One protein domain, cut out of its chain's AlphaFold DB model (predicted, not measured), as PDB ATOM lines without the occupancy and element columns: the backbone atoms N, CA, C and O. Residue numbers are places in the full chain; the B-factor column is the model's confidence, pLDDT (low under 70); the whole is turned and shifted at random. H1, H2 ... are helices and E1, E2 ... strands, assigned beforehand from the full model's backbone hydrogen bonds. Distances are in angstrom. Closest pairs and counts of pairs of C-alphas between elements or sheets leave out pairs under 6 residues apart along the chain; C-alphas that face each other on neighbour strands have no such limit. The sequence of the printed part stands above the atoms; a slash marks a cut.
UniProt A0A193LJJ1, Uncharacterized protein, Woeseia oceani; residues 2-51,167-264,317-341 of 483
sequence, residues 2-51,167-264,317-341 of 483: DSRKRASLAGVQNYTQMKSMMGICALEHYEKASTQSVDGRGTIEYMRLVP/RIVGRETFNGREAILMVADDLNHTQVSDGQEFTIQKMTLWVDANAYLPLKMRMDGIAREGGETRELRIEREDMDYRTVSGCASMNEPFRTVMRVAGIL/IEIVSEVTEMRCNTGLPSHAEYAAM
ATOM      1  N   ASP A   2      56.605 168.448 274.138       70.12
ATOM      2  CA  ASP A   2      55.226 168.355 274.643       70.12
ATOM      3  C   ASP A   2      54.801 166.958 275.168       70.12
ATOM      4  O   ASP A   2      54.338 166.837 276.298       70.12
ATOM      5  N   SER A   3      55.069 165.864 274.439       81.12
ATOM      6  CA  SER A   3      54.663 164.514 274.883       81.12
ATOM      7  C   SER A   3      55.292 164.054 276.207       81.12
ATOM      8  O   SER A   3      54.625 163.387 276.993       81.12
ATOM      9  N   ARG A   4      56.555 164.416 276.488       81.88
ATOM     10  CA  ARG A   4      57.225 164.056 277.754       81.88
ATOM     11  C   ARG A   4      56.710 164.896 278.918       81.88
ATOM     12  O   ARG A   4      56.476 164.346 279.989       81.88
ATOM     13  N   LYS A   5      56.485 166.200 278.709       79.75
ATOM     14  CA  LYS A   5      55.896 167.059 279.748       79.75
ATOM     15  C   LYS A   5      54.474 166.603 280.076       79.75
ATOM     16  O   LYS A   5      54.169 166.414 281.252       79.75
ATOM     17  N   ARG A   6      53.655 166.297 279.063       83.94
ATOM     18  CA  ARG A   6      52.336 165.674 279.258       83.94
ATOM     19  C   ARG A   6      52.423 164.353 280.018       83.94
ATOM     20  O   ARG A   6      51.656 164.152 280.948       83.94
ATOM     21  N   ALA A   7      53.388 163.492 279.692       87.94
ATOM     22  CA  ALA A   7      53.606 162.256 280.441       87.94
ATOM     23  C   ALA A   7      53.992 162.508 281.911       87.94
ATOM     24  O   ALA A   7      53.522 161.781 282.778       87.94
ATOM     25  N   SER A   8      54.787 163.547 282.205       87.31
ATOM     26  CA  SER A   8      55.164 163.902 283.586       87.31
ATOM     27  C   SER A   8      54.001 164.435 284.427       87.31
ATOM     28  O   SER A   8      53.996 164.267 285.640       87.31
ATOM     29  N   LEU A   9      53.000 165.047 283.784       89.31
ATOM     30  CA  LEU A   9      51.783 165.551 284.432       89.31
ATOM     31  C   LEU A   9      50.610 164.562 284.335       89.31
ATOM     32  O   LEU A   9      49.493 164.858 284.780       89.31
ATOM     33  N   ALA A  10      50.820 163.393 283.725       92.12
ATOM     34  CA  ALA A  10      49.780 162.391 283.572       92.12
ATOM     35  C   ALA A  10      49.383 161.851 284.952       92.12
ATOM     36  O   ALA A  10      50.220 161.382 285.716       92.12
ATOM     37  N   GLY A  11      48.091 161.926 285.276       93.06
ATOM     38  CA  GLY A  11      47.568 161.489 286.573       93.06
ATOM     39  C   GLY A  11      47.719 162.498 287.717       93.06
ATOM     40  O   GLY A  11      47.209 162.231 288.801       93.06
ATOM     41  N   VAL A  12      48.342 163.660 287.498       95.88
ATOM     42  CA  VAL A  12      48.353 164.767 288.469       95.88
ATOM     43  C   VAL A  12      47.235 165.744 288.110       95.88
ATOM     44  O   VAL A  12      47.222 166.284 287.010       95.88
ATOM     45  N   GLN A  13      46.276 165.945 289.010       96.31
ATOM     46  CA  GLN A  13      45.175 166.909 288.873       96.31
ATOM     47  C   GLN A  13      45.431 168.170 289.691       96.31
ATOM     48  O   GLN A  13      45.051 169.266 289.296       96.31
ATOM     49  N   ASN A  14      46.076 168.015 290.840       96.25
ATOM     50  CA  ASN A  14      46.518 169.101 291.695       96.25
ATOM     51  C   ASN A  14      47.708 168.631 292.527       96.25
ATOM     52  O   ASN A  14      47.922 167.427 292.692       96.25
ATOM     53  N   TYR A  15      48.466 169.575 293.059       96.56
ATOM     54  CA  TYR A  15      49.410 169.304 294.126       96.56
ATOM     55  C   TYR A  15      49.495 170.487 295.075       96.56
ATOM     56  O   TYR A  15      49.202 171.624 294.724       96.56
ATOM     57  N   THR A  16      49.895 170.199 296.299       96.19
ATOM     58  CA  THR A  16      50.150 171.188 297.332       96.19
ATOM     59  C   THR A  16      51.594 171.034 297.763       96.19
ATOM     60  O   THR A  16      52.030 169.911 298.027       96.19
ATOM     61  N   GLN A  17      52.331 172.134 297.841       95.44
ATOM     62  CA  GLN A  17      53.699 172.138 298.339       95.44
ATOM     63  C   GLN A  17      53.852 173.099 299.510       95.44
ATOM     64  O   GLN A  17      53.339 174.218 299.484       95.44
ATOM     65  N   MET A  18      54.559 172.642 300.538       94.31
ATOM     66  CA  MET A  18      55.029 173.479 301.627       94.31
ATOM     67  C   MET A  18      56.431 173.956 301.281       94.31
ATOM     68  O   MET A  18      57.334 173.157 301.018       94.31
ATOM     69  N   LYS A  19      56.584 175.272 301.244       93.06
ATOM     70  CA  LYS A  19      57.773 175.941 300.741       93.06
ATOM     71  C   LYS A  19      58.282 176.915 301.788       93.06
ATOM     72  O   LYS A  19      57.535 177.773 302.245       93.06
ATOM     73  N   SER A  20      59.544 176.776 302.170       90.50
ATOM     74  CA  SER A  20      60.252 177.725 303.023       90.50
ATOM     75  C   SER A  20      60.944 178.771 302.155       90.50
ATOM     76  O   SER A  20      61.537 178.445 301.123       90.50
ATOM     77  N   MET A  21      60.864 180.035 302.551       86.31
ATOM     78  CA  MET A  21      61.561 181.156 301.929       86.31
ATOM     79  C   MET A  21      61.913 182.171 303.016       86.31
ATOM     80  O   MET A  21      61.030 182.681 303.701       86.31
ATOM     81  N   MET A  22      63.206 182.463 303.192       82.44
ATOM     82  CA  MET A  22      63.694 183.405 304.220       82.44
ATOM     83  C   MET A  22      63.171 183.092 305.641       82.44
ATOM     84  O   MET A  22      62.872 183.993 306.420       82.44
ATOM     85  N   GLY A  23      63.022 181.804 305.973       79.50
ATOM     86  CA  GLY A  23      62.503 181.345 307.268       79.50
ATOM     87  C   GLY A  23      60.978 181.423 307.424       79.50
ATOM     88  O   GLY A  23      60.458 181.021 308.462       79.50
ATOM     89  N   ILE A  24      60.257 181.901 306.408       81.88
ATOM     90  CA  ILE A  24      58.794 181.911 306.361       81.88
ATOM     91  C   ILE A  24      58.333 180.707 305.548       81.88
ATOM     92  O   ILE A  24      58.855 180.456 304.463       81.88
ATOM     93  N   CYS A  25      57.338 179.981 306.049       86.56
ATOM     94  CA  CYS A  25      56.709 178.905 305.296       86.56
ATOM     95  C   CYS A  25      55.418 179.353 304.627       86.56
ATOM     96  O   CYS A  25      54.622 180.092 305.200       86.56
ATOM     97  N   ALA A  26      55.225 178.879 303.403       88.31
ATOM     98  CA  ALA A  26      54.058 179.135 302.585       88.31
ATOM     99  C   ALA A  26      53.501 177.817 302.040       88.31
ATOM    100  O   ALA A  26      54.255 176.930 301.630       88.31
ATOM    101  N   LEU A  27      52.170 177.717 302.015       91.75
ATOM    102  CA  LEU A  27      51.459 176.663 301.302       91.75
ATOM    103  C   LEU A  27      51.097 177.156 299.911       91.75
ATOM    104  O   LEU A  27      50.263 178.051 299.763       91.75
ATOM    105  N   GLU A  28      51.678 176.543 298.892       92.94
ATOM    106  CA  GLU A  28      51.304 176.798 297.508       92.94
ATOM    107  C   GLU A  28      50.453 175.625 297.009       92.94
ATOM    108  O   GLU A  28      50.834 174.459 297.144       92.94
ATOM    109  N   HIS A  29      49.279 175.923 296.450       95.06
ATOM    110  CA  HIS A  29      48.398 174.925 295.850       95.06
ATOM    111  C   HIS A  29      48.335 175.140 294.343       95.06
ATOM    112  O   HIS A  29      48.027 176.235 293.880       95.06
ATOM    113  N   TYR A  30      48.597 174.086 293.587       94.50
ATOM    114  CA  TYR A  30      48.596 174.087 292.137       94.50
ATOM    115  C   TYR A  30      47.518 173.154 291.614       94.50
ATOM    116  O   TYR A  30      47.366 172.035 292.102       94.50
ATOM    117  N   GLU A  31      46.822 173.570 290.566       94.38
ATOM    118  CA  GLU A  31      45.847 172.738 289.868       94.38
ATOM    119  C   GLU A  31      46.172 172.624 288.384       94.38
ATOM    120  O   GLU A  31      46.761 173.524 287.782       94.38
ATOM    121  N   LYS A  32      45.781 171.503 287.783       93.06
ATOM    122  CA  LYS A  32      45.908 171.314 286.349       93.06
ATOM    123  C   LYS A  32      44.985 172.295 285.640       93.06
ATOM    124  O   LYS A  32      43.771 172.287 285.826       93.06
ATOM    125  N   ALA A  33      45.583 173.101 284.786       89.00
ATOM    126  CA  ALA A  33      44.911 173.987 283.865       89.00
ATOM    127  C   ALA A  33      45.304 173.622 282.433       89.00
ATOM    128  O   ALA A  33      46.226 172.840 282.178       89.00
ATOM    129  N   SER A  34      44.568 174.177 281.480       85.94
ATOM    130  CA  SER A  34      44.820 173.940 280.071       85.94
ATOM    131  C   SER A  34      44.607 175.226 279.284       85.94
ATOM    132  O   SER A  34      43.724 176.016 279.619       85.94
ATOM    133  N   THR A  35      45.447 175.467 278.285       80.56
ATOM    134  CA  THR A  35      45.339 176.623 277.384       80.56
ATOM    135  C   THR A  35      45.548 176.179 275.943       80.56
ATOM    136  O   THR A  35      46.167 175.140 275.703       80.56
ATOM    137  N   GLN A  36      45.026 176.928 274.974       80.94
ATOM    138  CA  GLN A  36      45.330 176.648 273.573       80.94
ATOM    139  C   GLN A  36      46.807 176.942 273.298       80.94
ATOM    140  O   GLN A  36      47.375 177.913 273.794       80.94
ATOM    141  N   SER A  37      47.443 176.071 272.519       78.88
ATOM    142  CA  SER A  37      48.792 176.305 272.020       78.88
ATOM    143  C   SER A  37      48.823 177.571 271.166       78.88
ATOM    144  O   SER A  37      47.877 177.843 270.428       78.88
ATOM    145  N   VAL A  38      49.934 178.310 271.216       72.56
ATOM    146  CA  VAL A  38      50.141 179.548 270.439       72.56
ATOM    147  C   VAL A  38      50.003 179.307 268.928       72.56
ATOM    148  O   VAL A  38      49.590 180.193 268.189       72.56
ATOM    149  N   ASP A  39      50.302 178.095 268.455       78.19
ATOM    150  CA  ASP A  39      50.142 177.707 267.048       78.19
ATOM    151  C   ASP A  39      48.720 177.238 266.679       78.19
ATOM    152  O   ASP A  39      48.475 176.852 265.533       78.19
ATOM    153  N   GLY A  40      47.794 177.223 267.643       81.94
ATOM    154  CA  GLY A  40      46.421 176.744 267.492       81.94
ATOM    155  C   GLY A  40      46.285 175.229 267.292       81.94
ATOM    156  O   GLY A  40      45.182 174.746 267.045       81.94
ATOM    157  N   ARG A  41      47.372 174.446 267.379       86.19
ATOM    158  CA  ARG A  41      47.370 173.012 267.014       86.19
ATOM    159  C   ARG A  41      47.024 172.061 268.156       86.19
ATOM    160  O   ARG A  41      47.187 170.850 268.016       86.19
ATOM    161  N   GLY A  42      46.539 172.575 269.280       85.81
ATOM    162  CA  GLY A  42      46.098 171.741 270.389       85.81
ATOM    163  C   GLY A  42      46.016 172.490 271.706       85.81
ATOM    164  O   GLY A  42      46.109 173.715 271.754       85.81
ATOM    165  N   THR A  43      45.856 171.718 272.774       85.75
ATOM    166  CA  THR A  43      45.793 172.216 274.146       85.75
ATOM    167  C   THR A  43      47.070 171.831 274.883       85.75
ATOM    168  O   THR A  43      47.507 170.681 274.820       85.75
ATOM    169  N   ILE A  44      47.656 172.787 275.593       82.31
ATOM    170  CA  ILE A  44      48.800 172.589 276.478       82.31
ATOM    171  C   ILE A  44      48.265 172.462 277.905       82.31
ATOM    172  O   ILE A  44      47.576 173.361 278.388       82.31
ATOM    173  N   GLU A  45      48.582 171.354 278.575       86.81
ATOM    174  CA  GLU A  45      48.334 171.188 280.010       86.81
ATOM    175  C   GLU A  45      49.484 171.799 280.818       86.81
ATOM    176  O   GLU A  45      50.660 171.585 280.509       86.81
ATOM    177  N   TYR A  46      49.152 172.525 281.880       86.12
ATOM    178  CA  TYR A  46      50.113 173.108 282.814       86.12
ATOM    179  C   TYR A  46      49.548 173.111 284.237       86.12
ATOM    180  O   TYR A  46      48.369 172.837 284.445       86.12
ATOM    181  N   MET A  47      50.394 173.395 285.226       90.00
ATOM    182  CA  MET A  47      49.984 173.508 286.627       90.00
ATOM    183  C   MET A  47      49.899 174.991 286.990       90.00
ATOM    184  O   MET A  47      50.907 175.694 286.949       90.00
ATOM    185  N   ARG A  48      48.694 175.475 287.297       88.62
ATOM    186  CA  ARG A  48      48.409 176.862 287.676       88.62
ATOM    187  C   ARG A  48      48.433 176.989 289.193       88.62
ATOM    188  O   ARG A  48      47.765 176.209 289.866       88.62
ATOM    189  N   LEU A  49      49.145 177.983 289.720       88.06
ATOM    190  CA  LEU A  49      49.035 178.359 291.129       88.06
ATOM    191  C   LEU A  49      47.620 178.895 291.394       88.06
ATOM    192  O   LEU A  49      47.165 179.819 290.723       88.06
ATOM    193  N   VAL A  50      46.920 178.317 292.365       87.38
ATOM    194  CA  VAL A  50      45.602 178.784 292.803       87.38
ATOM    195  C   VAL A  50      45.815 179.799 293.930       87.38
ATOM    196  O   VAL A  50      46.331 179.420 294.985       87.38
ATOM    197  N   PRO A  51      45.447 181.081 293.747       84.44
ATOM    198  CA  PRO A  51      45.595 182.090 294.790       84.44
ATOM    199  C   PRO A  51      44.805 181.722 296.046       84.44
ATOM    200  O   PRO A  51      43.710 181.162 295.954       84.44
ATOM    201  N   ARG A 167      64.669 181.413 270.462       95.25
ATOM    202  CA  ARG A 167      65.469 180.536 269.601       95.25
ATOM    203  C   ARG A 167      66.380 179.642 270.427       95.25
ATOM    204  O   ARG A 167      66.915 180.048 271.457       95.25
ATOM    205  N   ILE A 168      66.599 178.423 269.945       94.25
ATOM    206  CA  ILE A 168      67.622 177.531 270.496       94.25
ATOM    207  C   ILE A 168      68.976 178.002 269.968       94.25
ATOM    208  O   ILE A 168      69.185 178.043 268.757       94.25
ATOM    209  N   VAL A 169      69.889 178.358 270.867       97.25
ATOM    210  CA  VAL A 169      71.216 178.878 270.498       97.25
ATOM    211  C   VAL A 169      72.317 177.832 270.616       97.25
ATOM    212  O   VAL A 169      73.365 177.976 269.995       97.25
ATOM    213  N   GLY A 170      72.089 176.769 271.385       96.25
ATOM    214  CA  GLY A 170      73.072 175.711 271.548       96.25
ATOM    215  C   GLY A 170      72.712 174.723 272.643       96.25
ATOM    216  O   GLY A 170      71.574 174.654 273.113       96.25
ATOM    217  N   ARG A 171      73.720 173.949 273.033       97.44
ATOM    218  CA  ARG A 171      73.682 173.065 274.190       97.44
ATOM    219  C   ARG A 171      74.909 173.306 275.047       97.44
ATOM    220  O   ARG A 171      75.985 173.564 274.516       97.44
ATOM    221  N   GLU A 172      74.748 173.172 276.349       97.56
ATOM    222  CA  GLU A 172      75.846 173.255 277.303       97.56
ATOM    223  C   GLU A 172      75.610 172.319 278.486       97.56
ATOM    224  O   GLU A 172      74.562 171.687 278.593       97.56
ATOM    225  N   THR A 173      76.604 172.189 279.361       97.62
ATOM    226  CA  THR A 173      76.457 171.416 280.597       97.62
ATOM    227  C   THR A 173      76.191 172.367 281.756       97.62
ATOM    228  O   THR A 173      77.034 173.205 282.062       97.62
ATOM    229  N   PHE A 174      75.055 172.203 282.430       95.88
ATOM    230  CA  PHE A 174      74.700 172.942 283.639       95.88
ATOM    231  C   PHE A 174      74.549 171.965 284.806       95.88
ATOM    232  O   PHE A 174      73.732 171.047 284.746       95.88
ATOM    233  N   ASN A 175      75.361 172.124 285.856       94.25
ATOM    234  CA  ASN A 175      75.383 171.231 287.025       94.25
ATOM    235  C   ASN A 175      75.462 169.733 286.657       94.25
ATOM    236  O   ASN A 175      74.750 168.900 287.210       94.25
ATOM    237  N   GLY A 176      76.310 169.396 285.676       95.38
ATOM    238  CA  GLY A 176      76.499 168.021 285.194       95.38
ATOM    239  C   GLY A 176      75.379 167.483 284.294       95.38
ATOM    240  O   GLY A 176      75.433 166.323 283.893       95.38
ATOM    241  N   ARG A 177      74.378 168.303 283.954       96.06
ATOM    242  CA  ARG A 177      73.255 167.943 283.078       96.06
ATOM    243  C   ARG A 177      73.408 168.623 281.724       96.06
ATOM    244  O   ARG A 177      73.743 169.803 281.661       96.06
ATOM    245  N   GLU A 178      73.142 167.897 280.643       97.88
ATOM    246  CA  GLU A 178      73.067 168.498 279.309       97.88
ATOM    247  C   GLU A 178      71.817 169.386 279.230       97.88
ATOM    248  O   GLU A 178      70.696 168.924 279.451       97.88
ATOM    249  N   ALA A 179      72.009 170.662 278.919       97.88
ATOM    250  CA  ALA A 179      70.971 171.672 278.828       97.88
ATOM    251  C   ALA A 179      70.891 172.226 277.403       97.88
ATOM    252  O   ALA A 179      71.902 172.528 276.772       97.88
ATOM    253  N   ILE A 180      69.672 172.387 276.902       96.06
ATOM    254  CA  ILE A 180      69.346 173.182 275.724       96.06
ATOM    255  C   ILE A 180      69.306 174.641 276.167       96.06
ATOM    256  O   ILE A 180      68.547 174.997 277.073       96.06
ATOM    257  N   LEU A 181      70.108 175.473 275.509       97.56
ATOM    258  CA  LEU A 181      70.133 176.907 275.741       97.56
ATOM    259  C   LEU A 181      69.156 177.589 274.784       97.56
ATOM    260  O   LEU A 181      69.299 177.499 273.560       97.56
ATOM    261  N   MET A 182      68.172 178.275 275.348       95.50
ATOM    262  CA  MET A 182      67.194 179.073 274.622       95.50
ATOM    263  C   MET A 182      67.359 180.543 274.983       95.50
ATOM    264  O   MET A 182      67.549 180.883 276.148       95.50
ATOM    265  N   VAL A 183      67.288 181.416 273.985       96.94
ATOM    266  CA  VAL A 183      67.399 182.866 274.158       96.94
ATOM    267  C   VAL A 183      66.209 183.520 273.478       96.94
ATOM    268  O   VAL A 183      65.886 183.159 272.351       96.94
ATOM    269  N   ALA A 184      65.585 184.469 274.164       94.81
ATOM    270  CA  ALA A 184      64.647 185.420 273.595       94.81
ATOM    271  C   ALA A 184      65.223 186.823 273.804       94.81
ATOM    272  O   ALA A 184      65.370 187.293 274.934       94.81
ATOM    273  N   ASP A 185      65.639 187.441 272.713       96.12
ATOM    274  CA  ASP A 185      66.193 188.784 272.621       96.12
ATOM    275  C   ASP A 185      65.145 189.771 272.072       96.12
ATOM    276  O   ASP A 185      64.135 189.362 271.504       96.12
ATOM    277  N   ASP A 186      65.386 191.071 272.272       93.81
ATOM    278  CA  ASP A 186      64.512 192.156 271.795       93.81
ATOM    279  C   ASP A 186      63.075 192.085 272.348       93.81
ATOM    280  O   ASP A 186      62.094 192.402 271.674       93.81
ATOM    281  N   LEU A 187      62.943 191.648 273.606       92.00
ATOM    282  CA  LEU A 187      61.640 191.524 274.262       92.00
ATOM    283  C   LEU A 187      60.996 192.901 274.497       92.00
ATOM    284  O   LEU A 187      59.780 193.037 274.371       92.00
ATOM    285  N   ASN A 188      61.817 193.899 274.862       92.19
ATOM    286  CA  ASN A 188      61.457 195.286 275.206       92.19
ATOM    287  C   ASN A 188      60.138 195.419 275.979       92.19
ATOM    288  O   ASN A 188      59.349 196.341 275.767       92.19
ATOM    289  N   HIS A 189      59.887 194.470 276.878       87.38
ATOM    290  CA  HIS A 189      58.648 194.429 277.623       87.38
ATOM    291  C   HIS A 189      58.794 195.330 278.837       87.38
ATOM    292  O   HIS A 189      59.461 194.969 279.807       87.38
ATOM    293  N   THR A 190      58.191 196.509 278.746       88.38
ATOM    294  CA  THR A 190      58.125 197.460 279.845       88.38
ATOM    295  C   THR A 190      56.969 197.132 280.774       88.38
ATOM    296  O   THR A 190      55.830 196.951 280.347       88.38
ATOM    297  N   GLN A 191      57.267 197.150 282.065       81.38
ATOM    298  CA  GLN A 191      56.313 196.990 283.130       81.38
ATOM    299  C   GLN A 191      56.538 198.049 284.202       81.38
ATOM    300  O   GLN A 191      57.662 198.233 284.650       81.38
ATOM    301  N   VAL A 192      55.487 198.737 284.641       81.25
ATOM    302  CA  VAL A 192      55.614 199.762 285.684       81.25
ATOM    303  C   VAL A 192      55.072 199.225 287.006       81.25
ATOM    304  O   VAL A 192      53.947 198.721 287.067       81.25
ATOM    305  N   SER A 193      55.874 199.310 288.066       75.62
ATOM    306  CA  SER A 193      55.516 198.893 289.418       75.62
ATOM    307  C   SER A 193      56.085 199.847 290.472       75.62
ATOM    308  O   SER A 193      57.253 200.193 290.415       75.62
ATOM    309  N   ASP A 194      55.260 200.292 291.421       75.62
ATOM    310  CA  ASP A 194      55.593 201.217 292.511       75.62
ATOM    311  C   ASP A 194      56.322 202.506 292.055       75.62
ATOM    312  O   ASP A 194      57.155 203.047 292.774       75.62
ATOM    313  N   GLY A 195      56.007 203.017 290.855       81.62
ATOM    314  CA  GLY A 195      56.678 204.194 290.272       81.62
ATOM    315  C   GLY A 195      58.022 203.886 289.596       81.62
ATOM    316  O   GLY A 195      58.655 204.783 289.044       81.62
ATOM    317  N   GLN A 196      58.428 202.618 289.591       82.12
ATOM    318  CA  GLN A 196      59.598 202.108 288.896       82.12
ATOM    319  C   GLN A 196      59.180 201.417 287.589       82.12
ATOM    320  O   GLN A 196      58.308 200.551 287.566       82.12
ATOM    321  N   GLU A 197      59.798 201.798 286.479       90.56
ATOM    322  CA  GLU A 197      59.609 201.174 285.170       90.56
ATOM    323  C   GLU A 197      60.693 200.108 284.956       90.56
ATOM    324  O   GLU A 197      61.876 200.388 285.090       90.56
ATOM    325  N   PHE A 198      60.316 198.884 284.609       89.88
ATOM    326  CA  PHE A 198      61.219 197.776 284.316       89.88
ATOM    327  C   PHE A 198      61.027 197.326 282.874       89.88
ATOM    328  O   PHE A 198      59.958 196.848 282.517       89.88
ATOM    329  N   THR A 199      62.058 197.416 282.046       94.00
ATOM    330  CA  THR A 199      62.051 196.896 280.680       94.00
ATOM    331  C   THR A 199      62.876 195.620 280.616       94.00
ATOM    332  O   THR A 199      64.100 195.670 280.718       94.00
ATOM    333  N   ILE A 200      62.234 194.471 280.408       93.94
ATOM    334  CA  ILE A 200      62.940 193.213 280.136       93.94
ATOM    335  C   ILE A 200      63.373 193.208 278.672       93.94
ATOM    336  O   ILE A 200      62.541 193.317 277.772       93.94
ATOM    337  N   GLN A 201      64.677 193.077 278.434       95.69
ATOM    338  CA  GLN A 201      65.265 193.133 277.094       95.69
ATOM    339  C   GLN A 201      65.621 191.747 276.566       95.69
ATOM    340  O   GLN A 201      65.463 191.471 275.377       95.69
ATOM    341  N   LYS A 202      66.106 190.876 277.454       96.81
ATOM    342  CA  LYS A 202      66.597 189.550 277.098       96.81
ATOM    343  C   LYS A 202      66.223 188.533 278.162       96.81
ATOM    344  O   LYS A 202      66.399 188.776 279.352       96.81
ATOM    345  N   MET A 203      65.795 187.359 277.720       96.56
ATOM    346  CA  MET A 203      65.620 186.178 278.553       96.56
ATOM    347  C   MET A 203      66.482 185.039 278.012       96.56
ATOM    348  O   MET A 203      66.518 184.779 276.814       96.56
ATOM    349  N   THR A 204      67.184 184.351 278.902       97.69
ATOM    350  CA  THR A 204      67.946 183.138 278.606       97.69
ATOM    351  C   THR A 204      67.428 182.019 279.498       97.69
ATOM    352  O   THR A 204      67.307 182.200 280.708       97.69
ATOM    353  N   LEU A 205      67.100 180.874 278.911       95.75
ATOM    354  CA  LEU A 205      66.543 179.721 279.600       95.75
ATOM    355  C   LEU A 205      67.396 178.487 279.300       95.75
ATOM    356  O   LEU A 205      67.660 178.161 278.144       95.75
ATOM    357  N   TRP A 206      67.786 177.787 280.356       97.81
ATOM    358  CA  TRP A 206      68.461 176.501 280.303       97.81
ATOM    359  C   TRP A 206      67.441 175.427 280.630       97.81
ATOM    360  O   TRP A 206      66.859 175.436 281.715       97.81
ATOM    361  N   VAL A 207      67.227 174.506 279.699       94.88
ATOM    362  CA  VAL A 207      66.270 173.408 279.862       94.88
ATOM    363  C   VAL A 207      66.990 172.090 279.679       94.88
ATOM    364  O   VAL A 207      67.655 171.894 278.671       94.88
ATOM    365  N   ASP A 208      66.839 171.165 280.620       95.44
ATOM    366  CA  ASP A 208      67.433 169.834 280.519       95.44
ATOM    367  C   ASP A 208      67.060 169.156 279.189       95.44
ATOM    368  O   ASP A 208      65.881 169.047 278.839       95.44
ATOM    369  N   ALA A 209      68.059 168.681 278.446       93.75
ATOM    370  CA  ALA A 209      67.880 168.122 277.108       93.75
ATOM    371  C   ALA A 209      67.074 166.806 277.093       93.75
ATOM    372  O   ALA A 209      66.477 166.448 276.071       93.75
ATOM    373  N   ASN A 210      67.031 166.095 278.221       91.25
ATOM    374  CA  ASN A 210      66.405 164.784 278.366       91.25
ATOM    375  C   ASN A 210      65.046 164.868 279.076       91.25
ATOM    376  O   ASN A 210      64.051 164.315 278.603       91.25
ATOM    377  N   ALA A 211      64.976 165.572 280.196       89.56
ATOM    378  CA  ALA A 211      63.786 165.696 281.022       89.56
ATOM    379  C   ALA A 211      62.906 166.894 280.632       89.56
ATOM    380  O   ALA A 211      61.739 166.927 281.013       89.56
ATOM    381  N   TYR A 212      63.432 167.856 279.863       89.50
ATOM    382  CA  TYR A 212      62.757 169.119 279.539       89.50
ATOM    383  C   TYR A 212      62.310 169.912 280.775       89.50
ATOM    384  O   TYR A 212      61.259 170.551 280.774       89.50
ATOM    385  N   LEU A 213      63.113 169.852 281.836       89.94
ATOM    386  CA  LEU A 213      62.910 170.618 283.062       89.94
ATOM    387  C   LEU A 213      63.702 171.926 282.961       89.94
ATOM    388  O   LEU A 213      64.834 171.877 282.471       89.94
ATOM    389  N   PRO A 214      63.155 173.076 283.393       93.25
ATOM    390  CA  PRO A 214      63.966 174.281 283.541       93.25
ATOM    391  C   PRO A 214      65.121 173.986 284.505       93.25
ATOM    392  O   PRO A 214      64.993 173.149 285.381       93.25
ATOM    393  N   LEU A 215      66.279 174.594 284.306       96.44
ATOM    394  CA  LEU A 215      67.443 174.416 285.183       96.44
ATOM    395  C   LEU A 215      67.953 175.762 285.671       96.44
ATOM    396  O   LEU A 215      68.285 175.942 286.839       96.44
ATOM    397  N   LYS A 216      68.001 176.718 284.749       97.44
ATOM    398  CA  LYS A 216      68.361 178.099 285.010       97.44
ATOM    399  C   LYS A 216      67.535 179.000 284.114       97.44
ATOM    400  O   LYS A 216      67.220 178.647 282.980       97.44
ATOM    401  N   MET A 217      67.213 180.177 284.611       96.94
ATOM    402  CA  MET A 217      66.630 181.275 283.865       96.94
ATOM    403  C   MET A 217      67.417 182.536 284.204       96.94
ATOM    404  O   MET A 217      67.785 182.751 285.355       96.94
ATOM    405  N   ARG A 218      67.680 183.373 283.210       96.94
ATOM    406  CA  ARG A 218      68.282 184.692 283.383       96.94
ATOM    407  C   ARG A 218      67.482 185.705 282.587       96.94
ATOM    408  O   ARG A 218      67.238 185.491 281.404       96.94
ATOM    409  N   MET A 219      67.117 186.803 283.221       96.31
ATOM    410  CA  MET A 219      66.505 187.961 282.594       96.31
ATOM    411  C   MET A 219      67.445 189.144 282.767       96.31
ATOM    412  O   MET A 219      67.863 189.448 283.883       96.31
ATOM    413  N   ASP A 220      67.777 189.790 281.657       97.06
ATOM    414  CA  ASP A 220      68.489 191.059 281.637       97.06
ATOM    415  C   ASP A 220      67.510 192.144 281.176       97.06
ATOM    416  O   ASP A 220      66.744 191.971 280.216       97.06
ATOM    417  N   GLY A 221      67.520 193.261 281.884       96.00
ATOM    418  CA  GLY A 221      66.631 194.372 281.626       96.00
ATOM    419  C   GLY A 221      67.184 195.681 282.154       96.00
ATOM    420  O   GLY A 221      68.336 195.781 282.574       96.00
ATOM    421  N   ILE A 222      66.331 196.691 282.132       95.75
ATOM    422  CA  ILE A 222      66.634 198.032 282.600       95.75
ATOM    423  C   ILE A 222      65.535 198.450 283.568       95.75
ATOM    424  O   ILE A 222      64.359 198.306 283.260       95.75
ATOM    425  N   ALA A 223      65.909 198.973 284.725       93.06
ATOM    426  CA  ALA A 223      65.017 199.636 285.660       93.06
ATOM    427  C   ALA A 223      65.166 201.159 285.520       93.06
ATOM    428  O   ALA A 223      66.283 201.661 285.389       93.06
ATOM    429  N   ARG A 224      64.060 201.900 285.581       92.62
ATOM    430  CA  ARG A 224      64.030 203.360 285.645       92.62
ATOM    431  C   ARG A 224      63.215 203.826 286.836       92.62
ATOM    432  O   ARG A 224      62.092 203.375 287.035       92.62
ATOM    433  N   GLU A 225      63.772 204.748 287.604       89.25
ATOM    434  CA  GLU A 225      63.124 205.353 288.768       89.25
ATOM    435  C   GLU A 225      63.684 206.763 288.948       89.25
ATOM    436  O   GLU A 225      64.893 206.957 288.849       89.25
ATOM    437  N   GLY A 226      62.825 207.766 289.149       87.62
ATOM    438  CA  GLY A 226      63.283 209.145 289.375       87.62
ATOM    439  C   GLY A 226      64.137 209.743 288.244       87.62
ATOM    440  O   GLY A 226      64.920 210.653 288.490       87.62
ATOM    441  N   GLY A 227      64.019 209.231 287.013       87.94
ATOM    442  CA  GLY A 227      64.842 209.641 285.867       87.94
ATOM    443  C   GLY A 227      66.200 208.936 285.761       87.94
ATOM    444  O   GLY A 227      66.854 209.043 284.722       87.94
ATOM    445  N   GLU A 228      66.608 208.164 286.768       89.69
ATOM    446  CA  GLU A 228      67.801 207.322 286.696       89.69
ATOM    447  C   GLU A 228      67.495 206.009 285.977       89.69
ATOM    448  O   GLU A 228      66.404 205.456 286.093       89.69
ATOM    449  N   THR A 229      68.470 205.506 285.220       92.69
ATOM    450  CA  THR A 229      68.381 204.248 284.472       92.69
ATOM    451  C   THR A 229      69.465 203.295 284.967       92.69
ATOM    452  O   THR A 229      70.634 203.671 285.012       92.69
ATOM    453  N   ARG A 230      69.093 202.058 285.310       91.88
ATOM    454  CA  ARG A 230      69.995 201.040 285.871       91.88
ATOM    455  C   ARG A 230      69.772 199.674 285.245       91.88
ATOM    456  O   ARG A 230      68.645 199.320 284.913       91.88
ATOM    457  N   GLU A 231      70.838 198.900 285.080       94.06
ATOM    458  CA  GLU A 231      70.722 197.519 284.608       94.06
ATOM    459  C   GLU A 231      70.064 196.656 285.681       94.06
ATOM    460  O   GLU A 231      70.483 196.680 286.832       94.06
ATOM    461  N   LEU A 232      69.063 195.873 285.294       93.31
ATOM    462  CA  LEU A 232      68.414 194.863 286.119       93.31
ATOM    463  C   LEU A 232      68.865 193.484 285.642       93.31
ATOM    464  O   LEU A 232      68.789 193.178 284.450       93.31
ATOM    465  N   ARG A 233      69.257 192.616 286.575       95.00
ATOM    466  CA  ARG A 233      69.481 191.199 286.281       95.00
ATOM    467  C   ARG A 233      68.757 190.325 287.286       95.00
ATOM    468  O   ARG A 233      68.986 190.441 288.484       95.00
ATOM    469  N   ILE A 234      67.932 189.418 286.781       93.50
ATOM    470  CA  ILE A 234      67.250 188.402 287.580       93.50
ATOM    471  C   ILE A 234      67.749 187.044 287.106       93.50
ATOM    472  O   ILE A 234      67.589 186.697 285.941       93.50
ATOM    473  N   GLU A 235      68.350 186.268 287.993       96.00
ATOM    474  CA  GLU A 235      68.702 184.875 287.736       96.00
ATOM    475  C   GLU A 235      67.886 183.968 288.648       96.00
ATOM    476  O   GLU A 235      67.720 184.260 289.824       96.00
ATOM    477  N   ARG A 236      67.396 182.851 288.121       95.75
ATOM    478  CA  ARG A 236      66.751 181.783 288.882       95.75
ATOM    479  C   ARG A 236      67.441 180.474 288.547       95.75
ATOM    480  O   ARG A 236      67.602 180.161 287.373       95.75
ATOM    481  N   GLU A 237      67.831 179.717 289.555       97.50
ATOM    482  CA  GLU A 237      68.411 178.385 289.420       97.50
ATOM    483  C   GLU A 237      67.522 177.390 290.148       97.50
ATOM    484  O   GLU A 237      67.267 177.534 291.342       97.50
ATOM    485  N   ASP A 238      67.061 176.385 289.414       97.19
ATOM    486  CA  ASP A 238      66.202 175.332 289.925       97.19
ATOM    487  C   ASP A 238      67.054 174.066 290.115       97.19
ATOM    488  O   ASP A 238      67.736 173.583 289.204       97.19
ATOM    489  N   MET A 239      67.078 173.555 291.342       97.00
ATOM    490  CA  MET A 239      67.987 172.513 291.810       97.00
ATOM    491  C   MET A 239      67.234 171.443 292.599       97.00
ATOM    492  O   MET A 239      66.083 171.624 292.995       97.00
ATOM    493  N   ASP A 240      67.924 170.325 292.843       96.81
ATOM    494  CA  ASP A 240      67.404 169.208 293.636       96.81
ATOM    495  C   ASP A 240      66.051 168.709 293.106       96.81
ATOM    496  O   ASP A 240      65.023 168.739 293.775       96.81
ATOM    497  N   TYR A 241      66.050 168.317 291.833       95.94
ATOM    498  CA  TYR A 241      64.870 167.747 291.202       95.94
ATOM    499  C   TYR A 241      64.576 166.373 291.784       95.94
ATOM    500  O   TYR A 241      65.414 165.471 291.700       95.94
ATOM    501  N   ARG A 242      63.369 166.199 292.320       95.44
ATOM    502  CA  ARG A 242      62.933 164.937 292.919       95.44
ATOM    503  C   ARG A 242      61.632 164.464 292.296       95.44
ATOM    504  O   ARG A 242      60.752 165.267 291.981       95.44
ATOM    505  N   THR A 243      61.497 163.147 292.191       93.62
ATOM    506  CA  THR A 243      60.194 162.516 292.009       93.62
ATOM    507  C   THR A 243      59.468 162.511 293.345       93.62
ATOM    508  O   THR A 243      60.041 162.169 294.381       93.62
ATOM    509  N   VAL A 244      58.191 162.875 293.331       89.31
ATOM    510  CA  VAL A 244      57.385 162.910 294.552       89.31
ATOM    511  C   VAL A 244      56.460 161.703 294.591       89.31
ATOM    512  O   VAL A 244      55.761 161.393 293.625       89.31
ATOM    513  N   SER A 245      56.466 160.998 295.722       89.38
ATOM    514  CA  SER A 245      55.587 159.847 295.926       89.38
ATOM    515  C   SER A 245      54.122 160.270 295.777       89.38
ATOM    516  O   SER A 245      53.690 161.258 296.363       89.38
ATOM    517  N   GLY A 246      53.358 159.542 294.959       88.94
ATOM    518  CA  GLY A 246      51.962 159.877 294.647       88.94
ATOM    519  C   GLY A 246      51.769 160.930 293.545       88.94
ATOM    520  O   GLY A 246      50.640 161.135 293.110       88.94
ATOM    521  N   CYS A 247      52.842 161.539 293.030       90.81
ATOM    522  CA  CYS A 247      52.807 162.562 291.977       90.81
ATOM    523  C   CYS A 247      53.166 162.024 290.582       90.81
ATOM    524  O   CYS A 247      53.747 162.734 289.765       90.81
ATOM    525  N   ALA A 248      52.841 160.759 290.300       87.62
ATOM    526  CA  ALA A 248      53.232 160.083 289.062       87.62
ATOM    527  C   ALA A 248      54.743 160.248 288.764       87.62
ATOM    528  O   ALA A 248      55.575 160.015 289.639       87.62
ATOM    529  N   SER A 249      55.105 160.616 287.535       90.81
ATOM    530  CA  SER A 249      56.482 160.896 287.106       90.81
ATOM    531  C   SER A 249      56.822 162.393 287.120       90.81
ATOM    532  O   SER A 249      57.758 162.824 286.439       90.81
ATOM    533  N   MET A 250      56.066 163.193 287.880       91.69
ATOM    534  CA  MET A 250      56.320 164.619 288.045       91.69
ATOM    535  C   MET A 250      57.650 164.826 288.774       91.69
ATOM    536  O   MET A 250      57.903 164.226 289.819       91.69
ATOM    537  N   ASN A 251      58.497 165.669 288.187       92.69
ATOM    538  CA  ASN A 251      59.778 166.079 288.746       92.69
ATOM    539  C   ASN A 251      59.729 167.578 288.995       92.69
ATOM    540  O   ASN A 251      59.647 168.349 288.038       92.69
ATOM    541  N   GLU A 252      59.827 167.969 290.257       93.56
ATOM    542  CA  GLU A 252      59.813 169.369 290.677       93.56
ATOM    543  C   GLU A 252      61.124 169.719 291.393       93.56
ATOM    544  O   GLU A 252      61.746 168.828 291.988       93.56
ATOM    545  N   PRO A 253      61.580 170.980 291.315       96.31
ATOM    546  CA  PRO A 253      62.752 171.421 292.052       96.31
ATOM    547  C   PRO A 253      62.412 171.562 293.537       96.31
ATOM    548  O   PRO A 253      61.459 172.247 293.904       96.31
ATOM    549  N   PHE A 254      63.212 170.940 294.401       97.38
ATOM    550  CA  PHE A 254      63.083 171.103 295.852       97.38
ATOM    551  C   PHE A 254      63.911 172.268 296.388       97.38
ATOM    552  O   PHE A 254      63.765 172.634 297.552       97.38
ATOM    553  N   ARG A 255      64.744 172.885 295.544       96.88
ATOM    554  CA  ARG A 255      65.492 174.090 295.890       96.88
ATOM    555  C   ARG A 255      65.553 175.043 294.707       96.88
ATOM    556  O   ARG A 255      66.117 174.706 293.672       96.88
ATOM    557  N   THR A 256      65.052 176.255 294.890       96.12
ATOM    558  CA  THR A 256      65.161 177.339 293.913       96.12
ATOM    559  C   THR A 256      65.975 178.470 294.519       96.12
ATOM    560  O   THR A 256      65.691 178.924 295.626       96.12
ATOM    561  N   VAL A 257      66.990 178.937 293.800       95.06
ATOM    562  CA  VAL A 257      67.797 180.096 294.195       95.06
ATOM    563  C   VAL A 257      67.578 181.206 293.191       95.06
ATOM    564  O   VAL A 257      67.869 181.049 292.008       95.06
ATOM    565  N   MET A 258      67.068 182.333 293.664       93.50
ATOM    566  CA  MET A 258      66.842 183.511 292.849       93.50
ATOM    567  C   MET A 258      67.792 184.629 293.249       93.50
ATOM    568  O   MET A 258      67.929 184.927 294.428       93.50
ATOM    569  N   ARG A 259      68.436 185.259 292.272       92.06
ATOM    570  CA  ARG A 259      69.379 186.360 292.457       92.06
ATOM    571  C   ARG A 259      68.887 187.572 291.699       92.06
ATOM    572  O   ARG A 259      68.689 187.499 290.490       92.06
ATOM    573  N   VAL A 260      68.697 188.678 292.403       90.94
ATOM    574  CA  VAL A 260      68.202 189.928 291.823       90.94
ATOM    575  C   VAL A 260      69.249 191.017 292.014       90.94
ATOM    576  O   VAL A 260      69.461 191.492 293.127       90.94
ATOM    577  N   ALA A 261      69.904 191.420 290.932       90.81
ATOM    578  CA  ALA A 261      70.871 192.509 290.898       90.81
ATOM    579  C   ALA A 261      70.282 193.742 290.202       90.81
ATOM    580  O   ALA A 261      69.389 193.626 289.359       90.81
ATOM    581  N   GLY A 262      70.788 194.927 290.555       87.88
ATOM    582  CA  GLY A 262      70.355 196.187 289.939       87.88
ATOM    583  C   GLY A 262      69.100 196.826 290.535       87.88
ATOM    584  O   GLY A 262      68.622 197.841 290.033       87.88
ATOM    585  N   ILE A 263      68.556 196.251 291.613       82.31
ATOM    586  CA  ILE A 263      67.363 196.771 292.304       82.31
ATOM    587  C   ILE A 263      67.650 197.837 293.362       82.31
ATOM    588  O   ILE A 263      66.704 198.492 293.792       82.31
ATOM    589  N   LEU A 264      68.910 198.104 293.690       83.81
ATOM    590  CA  LEU A 264      69.281 199.238 294.536       83.81
ATOM    591  C   LEU A 264      69.646 200.444 293.662       83.81
ATOM    592  O   LEU A 264      70.286 200.273 292.624       83.81
ATOM    593  N   ILE A 317      70.260 190.518 295.673       84.69
ATOM    594  CA  ILE A 317      69.508 189.792 296.690       84.69
ATOM    595  C   ILE A 317      69.423 188.341 296.273       84.69
ATOM    596  O   ILE A 317      68.866 188.047 295.216       84.69
ATOM    597  N   GLU A 318      69.953 187.452 297.109       88.25
ATOM    598  CA  GLU A 318      69.759 186.016 296.966       88.25
ATOM    599  C   GLU A 318      68.572 185.570 297.825       88.25
ATOM    600  O   GLU A 318      68.564 185.727 299.043       88.25
ATOM    601  N   ILE A 319      67.555 185.019 297.174       87.44
ATOM    602  CA  ILE A 319      66.385 184.419 297.800       87.44
ATOM    603  C   ILE A 319      66.470 182.923 297.547       87.44
ATOM    604  O   ILE A 319      66.366 182.465 296.408       87.44
ATOM    605  N   VAL A 320      66.651 182.161 298.619       90.81
ATOM    606  CA  VAL A 320      66.594 180.701 298.577       90.81
ATOM    607  C   VAL A 320      65.198 180.269 298.984       90.81
ATOM    608  O   VAL A 320      64.665 180.716 300.004       90.81
ATOM    609  N   SER A 321      64.619 179.388 298.183       92.56
ATOM    610  CA  SER A 321      63.378 178.724 298.507       92.56
ATOM    611  C   SER A 321      63.536 177.215 298.465       92.56
ATOM    612  O   SER A 321      64.137 176.678 297.535       92.56
ATOM    613  N   GLU A 322      63.000 176.542 299.476       96.00
ATOM    614  CA  GLU A 322      63.111 175.099 299.646       96.00
ATOM    615  C   GLU A 322      61.729 174.482 299.813       96.00
ATOM    616  O   GLU A 322      60.950 174.907 300.666       96.00
ATOM    617  N   VAL A 323      61.423 173.469 299.008       96.38
ATOM    618  CA  VAL A 323      60.217 172.660 299.186       96.38
ATOM    619  C   VAL A 323      60.517 171.614 300.251       96.38
ATOM    620  O   VAL A 323      61.406 170.780 300.084       96.38
ATOM    621  N   THR A 324      59.788 171.653 301.361       95.25
ATOM    622  CA  THR A 324      59.955 170.699 302.468       95.25
ATOM    623  C   THR A 324      59.001 169.520 302.341       95.25
ATOM    624  O   THR A 324      59.352 168.396 302.696       95.25
ATOM    625  N   GLU A 325      57.816 169.758 301.781       94.81
ATOM    626  CA  GLU A 325      56.782 168.750 301.582       94.81
ATOM    627  C   GLU A 325      56.038 169.012 300.273       94.81
ATOM    628  O   GLU A 325      55.738 170.155 299.936       94.81
ATOM    629  N   MET A 326      55.696 167.948 299.548       95.81
ATOM    630  CA  MET A 326      54.822 168.021 298.383       95.81
ATOM    631  C   MET A 326      53.858 166.838 298.387       95.81
ATOM    632  O   MET A 326      54.254 165.700 298.645       95.81
ATOM    633  N   ARG A 327      52.586 167.112 298.093       95.38
ATOM    634  CA  ARG A 327      51.498 166.130 298.066       95.38
ATOM    635  C   ARG A 327      50.654 166.322 296.818       95.38
ATOM    636  O   ARG A 327      50.246 167.442 296.532       95.38
ATOM    637  N   CYS A 328      50.357 165.245 296.099       96.69
ATOM    638  CA  CYS A 328      49.537 165.301 294.891       96.69
ATOM    639  C   CYS A 328      48.140 164.735 295.101       96.69
ATOM    640  O   CYS A 328      47.942 163.804 295.877       96.69
ATOM    641  N   ASN A 329      47.190 165.269 294.335       95.94
ATOM    642  CA  ASN A 329      45.810 164.802 294.243       95.94
ATOM    643  C   ASN A 329      45.071 164.762 295.589       95.94
ATOM    644  O   ASN A 329      44.153 163.965 295.769       95.94
ATOM    645  N   THR A 330      45.450 165.629 296.529       94.88
ATOM    646  CA  THR A 330      44.799 165.749 297.841       94.88
ATOM    647  C   THR A 330      43.588 166.680 297.817       94.88
ATOM    648  O   THR A 330      42.887 166.791 298.817       94.88
ATOM    649  N   GLY A 331      43.334 167.347 296.685       94.06
ATOM    650  CA  GLY A 331      42.331 168.403 296.585       94.06
ATOM    651  C   GLY A 331      42.830 169.710 297.194       94.06
ATOM    652  O   GLY A 331      44.028 169.874 297.443       94.06
ATOM    653  N   LEU A 332      41.905 170.648 297.417       93.94
ATOM    654  CA  LEU A 332      42.218 171.878 298.142       93.94
ATOM    655  C   LEU A 332      42.727 171.510 299.543       93.94
ATOM    656  O   LEU A 332      42.197 170.567 300.135       93.94
ATOM    657  N   PRO A 333      43.685 172.259 300.118       92.81
ATOM    658  CA  PRO A 333      44.099 172.006 301.497       92.81
ATOM    659  C   PRO A 333      42.895 172.172 302.456       92.81
ATOM    660  O   PRO A 333      41.814 172.604 302.047       92.81
ATOM    661  N   SER A 334      43.050 171.923 303.743       90.00
ATOM    662  CA  SER A 334      42.058 172.242 304.773       90.00
ATOM    663  C   SER A 334      42.345 173.600 305.424       90.00
ATOM    664  O   SER A 334      43.438 174.157 305.291       90.00
ATOM    665  N   HIS A 335      41.373 174.148 306.160       83.19
ATOM    666  CA  HIS A 335      41.607 175.343 306.979       83.19
ATOM    667  C   HIS A 335      42.640 175.073 308.079       83.19
ATOM    668  O   HIS A 335      43.454 175.937 308.384       83.19
ATOM    669  N   ALA A 336      42.632 173.866 308.654       86.06
ATOM    670  CA  ALA A 336      43.604 173.467 309.667       86.06
ATOM    671  C   ALA A 336      45.033 173.476 309.110       86.06
ATOM    672  O   ALA A 336      45.942 173.956 309.778       86.06
ATOM    673  N   GLU A 337      45.225 173.019 307.871       87.25
ATOM    674  CA  GLU A 337      46.537 173.037 307.216       87.25
ATOM    675  C   GLU A 337      47.041 174.454 306.954       87.25
ATOM    676  O   GLU A 337      48.214 174.716 307.181       87.25
ATOM    677  N   TYR A 338      46.176 175.383 306.541       84.25
ATOM    678  CA  TYR A 338      46.573 176.789 306.412       84.25
ATOM    679  C   TYR A 338      46.832 177.449 307.767       84.25
ATOM    680  O   TYR A 338      47.827 178.152 307.932       84.25
ATOM    681  N   ALA A 339      45.972 177.197 308.755       80.56
ATOM    682  CA  ALA A 339      46.125 177.745 310.099       80.56
ATOM    683  C   ALA A 339      47.428 177.273 310.760       80.56
ATOM    684  O   ALA A 339      48.109 178.074 311.393       80.56
ATOM    685  N   ALA A 340      47.817 176.011 310.548       79.62
ATOM    686  CA  ALA A 340      49.079 175.446 311.025       79.62
ATOM    687  C   ALA A 340      50.329 176.084 310.387       79.62
ATOM    688  O   ALA A 340      51.439 175.836 310.847       79.62
ATOM    689  N   MET A 341      50.172 176.893 309.336       72.06
ATOM    690  CA  MET A 341      51.282 177.578 308.663       72.06
ATOM    691  C   MET A 341      51.386 179.055 309.021       72.06
ATOM    692  O   MET A 341      52.397 179.685 308.715       72.06
TER     693      MET A 341
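What this domain is: This is residues 2 to 51, 167 to 264 and 317 to 341 of the 483 residues of an uncharacterized protein of Woeseia oceani (UniProt A0A193LJJ1). Picture one broad, strongly twisted sheet of antiparallel strands, curved into an open trough: E8, E9, E10 and E11 make its floor, the E2 and E3 hairpin rises as one wall, and E6 with the first residues of E7 rises as the other. The E4 and E5 hairpin carries the sheet on beside the later residues of E7, while two small helices lie at the margins, H1 near E3 and H2 near E2. You have 173 residues here, with two named helices and eleven named strands; along the chain H1 comes first, then the eleven strands, then H2; the class is mostly strand, and the sheet is branched, its neighbour pairs antiparallel. The whole is compact, with a radius of gyration of the C-alphas of 18.0 A and spans of 50 by 40 by 36 A.

Where its parts are: Start at C-alpha 2, at (55.226, 168.355, 274.643), where H1 begins and runs to residue 8. Then come E1, residues 14 to 21, E2, residues 24 to 36 and 35.8 A long, and E3, residues 43 to 49. Beyond the first cut, read E4, residues 167 to 174, E5, residues 177 to 184, and E6, residues 189 to 193. Next are E7, residues 196 to 208 and 34.3 A long, and E8, residues 214 to 225 and 31.5 A long. Find C-alpha 228 at (67.801, 207.322, 286.696); from there E9, the longest strand, runs 45.8 A to residue 243. E10 covers residues 251 to 261 and is 28.7 A long, and E11 covers residues 317 to 328 and is 31.7 A long. H2, residues 335 to 339, ends with C-alpha 339 at (46.125, 177.745, 310.099).

How they stand to each other: Look first at the hairpin of E1 and E2, antiparallel at 142 degrees, where N 17 and O 28 are 2.9 A apart. E2 bends by 54 degrees at residue 32 and forms a hairpin with the edge strand E3, where N 33 and O 46 are 2.8 A apart; E1, E2 and E3 are a meander, each strand the antiparallel neighbour of the one before. On the other side of E1 from E2 lies E11, with N 18 and O 325 at 2.8 A, and E11 in turn has E10 as its other neighbour, with N 258 and O 319 at 2.8 A. A second meander is E6, E7, E8, E9 and E10: look for N 191 and O 198 at 2.7 A, N 204 and O 218 at 2.8 A, N 219 and O 234 at 2.8 A, and N 237 and O 257 at 2.8 A. E7, which bends by 58 degrees at residue 201, has three neighbours: E6 beside residues 196 to 200 and E5 beside residues 202 to 208 lie on one side, E8 on the other side. N 182 of E5 and O 205 of E7 are 2.8 A apart, and N 172 of the edge strand E4 and O 179 of E5 are 2.9 A apart. E3 is apart from E6 and from E5. H1 only grazes the sheet; its closest C-alphas to E3 are those of Arg 6 and Glu 45, 6.9 A apart. H2 is not on the sheet; its closest C-alphas to E2 are those of Tyr 338 and Leu 27, 7.1 A apart. In H1 and H2 every O i to N i+4 pair is within hydrogen-bond range.

The domain as a whole: The two C-alphas farthest apart are those of Gly 227 and Gly 246, at 52.1 A. Two cuts break the printed part: residues 52 to 166 are not printed, with 32.1 A from C-alpha 51 to C-alpha 167, and residues 265 to 316 are not printed, with 9.7 A from C-alpha 264 to C-alpha 317. Of the links that are printed whole, none is long. The mean pLDDT of the printed part is 90.9, and no printed residue is under 70.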